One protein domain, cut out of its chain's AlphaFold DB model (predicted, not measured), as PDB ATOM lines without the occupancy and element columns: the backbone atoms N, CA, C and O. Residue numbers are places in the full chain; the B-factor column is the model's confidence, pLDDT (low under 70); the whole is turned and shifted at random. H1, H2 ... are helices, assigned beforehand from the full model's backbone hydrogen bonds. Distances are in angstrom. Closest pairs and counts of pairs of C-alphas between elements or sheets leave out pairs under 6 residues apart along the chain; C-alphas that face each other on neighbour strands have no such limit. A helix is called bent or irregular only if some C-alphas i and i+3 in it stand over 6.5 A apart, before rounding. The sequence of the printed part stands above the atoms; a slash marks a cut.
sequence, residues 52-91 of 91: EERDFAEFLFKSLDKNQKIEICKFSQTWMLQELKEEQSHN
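What this domain is: This is residues 52 to 91 of the 91 residues of the protein "Helix-turn-helix domain-containing protein" of Lactococcus lactis (UniProt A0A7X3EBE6). What is the shape? A long helix, H2, and a shorter one, H1, meet at a corner through a tight link, making an open V with unequal arms; residues 73 to 91 and 52 to 60 stand free. What is its make-up? The printed part has 40 residues, all helix in class, in the order H1, H2, with no named strand. It is only just extended, close to loose, with a radius of gyration of the C-alphas of 13.8 A, and spans 39 by 26 by 6 A.

How they stand to each other: Where does H2, residues 66 to 89, come closest to H1, residues 53 to 63? They are close but not clearly touching: the closest C-alphas, of Phe 61 and Lys 69, are 6.9 A apart. How do they run? They run opposite ways at a steep tilt of 52 degrees. Are their backbones regular throughout? O i to N i+4 pairs are within hydrogen-bond range in 19 of 20 for H2 and 5 of 7 for H1. H1 is irregular: C-alphas 54 and 57 are 7.3 A apart.

Where its parts are: Where is H2? It runs 35.4 A, from C-alpha 66 at (-35.370, -18.678, -53.278) to C-alpha 89 at (-26.960, 14.843, -45.742). Where is H1? It begins at C-alpha 53, (-48.012, -9.840, -35.349), and measures 15.7 A.

The domain as a whole: How large is it? The C-alphas farthest apart, of Asp 65 and Asn 91, are 40.0 A apart. Is it unbroken and confident? The printed part has no cut and no long link; pLDDT is under 70 at residues 52 to 54 and 89 to 91.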
ATOM      1  N   GLU A  52     -48.392 -14.277 -33.631       63.88
ATOM      2  CA  GLU A  52     -48.258 -12.940 -33.049       63.88
ATOM      3  C   GLU A  52     -47.718 -11.996 -34.135       63.88
ATOM      4  O   GLU A  52     -46.793 -12.357 -34.865       63.88
ATOM      5  N   GLU A  53     -48.282 -10.792 -34.253       59.62
ATOM      6  CA  GLU A  53     -48.012  -9.840 -35.349       59.62
ATOM      7  C   GLU A  53     -46.511  -9.558 -35.580       59.62
ATOM      8  O   GLU A  53     -46.104  -9.233 -36.695       59.62
ATOM      9  N   ARG A  54     -45.668  -9.756 -34.554       59.25
ATOM     10  CA  ARG A  54     -44.206  -9.590 -34.618       59.25
ATOM     11  C   ARG A  54     -43.477 -10.637 -35.473       59.25
ATOM     12  O   ARG A  54     -42.389 -10.336 -35.949       59.25
ATOM     13  N   ASP A  55     -44.056 -11.814 -35.703       74.31
ATOM     14  CA  ASP A  55     -43.448 -12.902 -36.496       74.31
ATOM     15  C   ASP A  55     -44.024 -12.975 -37.924       74.31
ATOM     16  O   ASP A  55     -43.606 -13.797 -38.733       74.31
ATOM     17  N   PHE A  56     -44.979 -12.111 -38.301       81.69
ATOM     18  CA  PHE A  56     -45.622 -12.221 -39.616       81.69
ATOM     19  C   PHE A  56     -44.654 -11.942 -40.775       81.69
ATOM     20  O   PHE A  56     -44.656 -12.674 -41.763       81.69
ATOM     21  N   ALA A  57     -43.793 -10.928 -40.654       85.69
ATOM     22  CA  ALA A  57     -42.798 -10.613 -41.681       85.69
ATOM     23  C   ALA A  57     -41.758 -11.736 -41.839       85.69
ATOM     24  O   ALA A  57     -41.406 -12.107 -42.959       85.69
ATOM     25  N   GLU A  58     -41.298 -12.313 -40.725       85.94
ATOM     26  CA  GLU A  58     -40.357 -13.433 -40.731       85.94
ATOM     27  C   GLU A  58     -41.012 -14.705 -41.287       85.94
ATOM     28  O   GLU A  58     -40.425 -15.387 -42.130       85.94
ATOM     29  N   PHE A  59     -42.248 -14.998 -40.886       85.44
ATOM     30  CA  PHE A  59     -43.051 -16.078 -41.447       85.44
ATOM     31  C   PHE A  59     -43.253 -15.915 -42.962       85.44
ATOM     32  O   PHE A  59     -42.989 -16.858 -43.718       85.44
ATOM     33  N   LEU A  60     -43.669 -14.726 -43.419       87.94
ATOM     34  CA  LEU A  60     -43.822 -14.418 -44.838       87.94
ATOM     35  C   LEU A  60     -42.506 -14.660 -45.559       87.94
ATOM     36  O   LEU A  60     -42.477 -15.444 -46.505       87.94
ATOM     37  N   PHE A  61     -41.408 -14.087 -45.063       90.69
ATOM     38  CA  PHE A  61     -40.095 -14.273 -45.661       90.69
ATOM     39  C   PHE A  61     -39.711 -15.753 -45.736       90.69
ATOM     40  O   PHE A  61     -39.267 -16.212 -46.783       90.69
ATOM     41  N   LYS A  62     -39.934 -16.541 -44.676       89.25
ATOM     42  CA  LYS A  62     -39.675 -17.991 -44.672       89.25
ATOM     43  C   LYS A  62     -40.490 -18.728 -45.735       89.25
ATOM     44  O   LYS A  62     -39.938 -19.643 -46.351       89.25
ATOM     45  N   SER A  63     -41.737 -18.317 -45.966       87.38
ATOM     46  CA  SER A  63     -42.662 -18.940 -46.922       87.38
ATOM     47  C   SER A  63     -42.309 -18.714 -48.398       87.38
ATOM     48  O   SER A  63     -42.735 -19.498 -49.243       87.38
ATOM     49  N   LEU A  64     -41.503 -17.693 -48.706       91.81
ATOM     50  CA  LEU A  64     -41.101 -17.361 -50.073       91.81
ATOM     51  C   LEU A  64     -40.119 -18.375 -50.664       91.81
ATOM     52  O   LEU A  64     -39.303 -18.990 -49.958       91.81
ATOM     53  N   ASP A  65     -40.135 -18.487 -51.988       95.25
ATOM     54  CA  ASP A  65     -39.124 -19.245 -52.712       95.25
ATOM     55  C   ASP A  65     -37.764 -18.519 -52.740       95.25
ATOM     56  O   ASP A  65     -37.599 -17.384 -52.284       95.25
ATOM     57  N   LYS A  66     -36.738 -19.208 -53.248       96.88
ATOM     58  CA  LYS A  66     -35.370 -18.678 -53.278       96.88
ATOM     59  C   LYS A  66     -35.243 -17.414 -54.134       96.88
ATOM     60  O   LYS A  66     -34.496 -16.516 -53.751       96.88
ATOM     61  N   ASN A  67     -35.923 -17.349 -55.275       97.50
ATOM     62  CA  ASN A  67     -35.833 -16.210 -56.185       97.50
ATOM     63  C   ASN A  67     -36.508 -14.984 -55.569       97.50
ATOM     64  O   ASN A  67     -35.894 -13.921 -55.510       97.50
ATOM     65  N   GLN A  68     -37.699 -15.163 -54.998       96.19
ATOM     66  CA  GLN A  68     -38.421 -14.116 -54.274       96.19
ATOM     67  C   GLN A  68     -37.611 -13.574 -53.089       96.19
ATOM     68  O   GLN A  68     -37.509 -12.364 -52.894       96.19
ATOM     69  N   LYS A  69     -36.957 -14.454 -52.318       96.88
ATOM     70  CA  LYS A  69     -36.052 -14.042 -51.230       96.88
ATOM     71  C   LYS A  69     -34.904 -13.174 -51.738       96.88
ATOM     72  O   LYS A  69     -34.589 -12.160 -51.124       96.88
ATOM     73  N   ILE A  70     -34.291 -13.558 -52.860       97.44
ATOM     74  CA  ILE A  70     -33.210 -12.785 -53.484       97.44
ATOM     75  C   ILE A  70     -33.709 -11.403 -53.923       97.44
ATOM     76  O   ILE A  70     -32.999 -10.418 -53.723       97.44
ATOM     77  N   GLU A  71     -34.904 -11.311 -54.506       97.75
ATOM     78  CA  GLU A  71     -35.508 -10.030 -54.891       97.75
ATOM     79  C   GLU A  71     -35.731  -9.121 -53.684       97.75
ATOM     80  O   GLU A  71     -35.279  -7.976 -53.698       97.75
ATOM     81  N   ILE A  72     -36.314  -9.648 -52.603       96.19
ATOM     82  CA  ILE A  72     -36.478  -8.894 -51.356       96.19
ATOM     83  C   ILE A  72     -35.128  -8.408 -50.831       96.19
ATOM     84  O   ILE A  72     -34.997  -7.227 -50.527       96.19
ATOM     85  N   CYS A  73     -34.100  -9.262 -50.792       96.06
ATOM     86  CA  CYS A  73     -32.772  -8.844 -50.341       96.06
ATOM     87  C   CYS A  73     -32.211  -7.676 -51.166       96.06
ATOM     88  O   CYS A  73     -31.619  -6.761 -50.594       96.06
ATOM     89  N   LYS A  74     -32.410  -7.670 -52.490       96.81
ATOM     90  CA  LYS A  74     -31.977  -6.561 -53.357       96.81
ATOM     91  C   LYS A  74     -32.721  -5.265 -53.031       96.81
ATOM     92  O   LYS A  74     -32.086  -4.212 -52.936       96.81
ATOM     93  N   PHE A  75     -34.040  -5.332 -52.834       96.12
ATOM     94  CA  PHE A  75     -34.833  -4.165 -52.441       96.12
ATOM     95  C   PHE A  75     -34.404  -3.631 -51.075       96.12
ATOM     96  O   PHE A  75     -34.136  -2.438 -50.952       96.12
ATOM     97  N   SER A  76     -34.243  -4.508 -50.079       95.25
ATOM     98  CA  SER A  76     -33.792  -4.123 -48.739       95.25
ATOM     99  C   SER A  76     -32.413  -3.465 -48.767       95.25
ATOM    100  O   SER A  76     -32.215  -2.446 -48.117       95.25
ATOM    101  N   GLN A  77     -31.466  -3.999 -49.546       96.19
ATOM    102  CA  GLN A  77     -30.140  -3.391 -49.710       96.19
ATOM    103  C   GLN A  77     -30.217  -2.005 -50.349       96.19
ATOM    104  O   GLN A  77     -29.562  -1.077 -49.881       96.19
ATOM    105  N   THR A  78     -31.021  -1.865 -51.402       96.69
ATOM    106  CA  THR A  78     -31.197  -0.584 -52.100       96.69
ATOM    107  C   THR A  78     -31.780   0.468 -51.162       96.69
ATOM    108  O   THR A  78     -31.249   1.572 -51.088       96.69
ATOM    109  N   TRP A  79     -32.818   0.101 -50.409       97.31
ATOM    110  CA  TRP A  79     -33.446   0.972 -49.422       97.31
ATOM    111  C   TRP A  79     -32.465   1.374 -48.309       97.31
ATOM    112  O   TRP A  79     -32.256   2.561 -48.096       97.31
ATOM    113  N   MET A  80     -31.757   0.422 -47.688       96.62
ATOM    114  CA  MET A  80     -30.770   0.730 -46.636       96.62
ATOM    115  C   MET A  80     -29.673   1.696 -47.109       96.62
ATOM    116  O   MET A  80     -29.254   2.578 -46.365       96.62
ATOM    117  N   LEU A  81     -29.194   1.545 -48.347       95.25
ATOM    118  CA  LEU A  81     -28.192   2.451 -48.917       95.25
ATOM    119  C   LEU A  81     -28.734   3.863 -49.156       95.25
ATOM    120  O   LEU A  81     -27.946   4.809 -49.166       95.25
ATOM    121  N   GLN A  82     -30.036   4.006 -49.406       95.50
ATOM    122  CA  GLN A  82     -30.681   5.306 -49.536       95.50
ATOM    123  C   GLN A  82     -30.786   5.992 -48.169       95.50
ATOM    124  O   GLN A  82     -30.308   7.115 -48.039       95.50
ATOM    125  N   GLU A  83     -31.287   5.292 -47.151       95.38
ATOM    126  CA  GLU A  83     -31.415   5.827 -45.784       95.38
ATOM    127  C   GLU A  83     -30.068   6.339 -45.243       95.38
ATOM    128  O   GLU A  83     -29.964   7.466 -44.764       95.38
ATOM    129  N   LEU A  84     -28.985   5.574 -45.435       92.81
ATOM    130  CA  LEU A  84     -27.638   5.981 -45.008       92.81
ATOM    131  C   LEU A  84     -27.145   7.270 -45.684       92.81
ATOM    132  O   LEU A  84     -26.394   8.037 -45.084       92.81
ATOM    133  N   LYS A  85     -27.526   7.515 -46.943       90.88
ATOM    134  CA  LYS A  85     -27.157   8.753 -47.650       90.88
ATOM    135  C   LYS A  85     -27.956   9.945 -47.135       90.88
ATOM    136  O   LYS A  85     -27.417  11.045 -47.062       90.88
ATOM    137  N   GLU A  86     -29.218   9.728 -46.786       87.56
ATOM    138  CA  GLU A  86     -30.097  10.765 -46.248       87.56
ATOM    139  C   GLU A  86     -29.649  11.192 -44.841       87.56
ATOM    140  O   GLU A  86     -29.570  12.392 -44.572       87.56
ATOM    141  N   GLU A  87     -29.227  10.254 -43.989       81.62
ATOM    142  CA  GLU A  87     -28.655  10.543 -42.661       81.62
ATOM    143  C   GLU A  87     -27.334  11.335 -42.722       81.62
ATOM    144  O   GLU A  87     -27.063  12.170 -41.856       81.62
ATOM    145  N   GLN A  88     -26.512  11.116 -43.756       73.38
ATOM    146  CA  GLN A  88     -25.265  11.866 -43.960       73.38
ATOM    147  C   GLN A  88     -25.469  13.251 -44.583       73.38
ATOM    148  O   GLN A  88     -24.569  14.079 -44.505       73.38
ATOM    149  N   SER A  89     -26.629  13.522 -45.187       69.06
ATOM    150  CA  SER A  89     -26.960  14.843 -45.742       69.06
ATOM    151  C   SER A  89     -27.569  15.802 -44.710       69.06
ATOM    152  O   SER A  89     -27.713  16.987 -45.011       69.06
ATOM    153  N   HIS A  90     -27.968  15.301 -43.536       58.81
ATOM    154  CA  HIS A  90     -28.593  16.076 -42.457       58.81
ATOM    155  C   HIS A  90     -27.664  16.313 -41.249       58.81
ATOM    156  O   HIS A  90     -28.094  16.933 -40.275       58.81
ATOM    157  N   ASN A  91     -26.411  15.850 -41.319       51.38
ATOM    158  CA  ASN A  91     -25.318  16.170 -40.391       51.38
ATOM    159  C   ASN A  91     -24.280  17.060 -41.082       51.38
ATOM    160  O   ASN A  91     -23.658  17.881 -40.374       51.38
TER     161      ASN A  91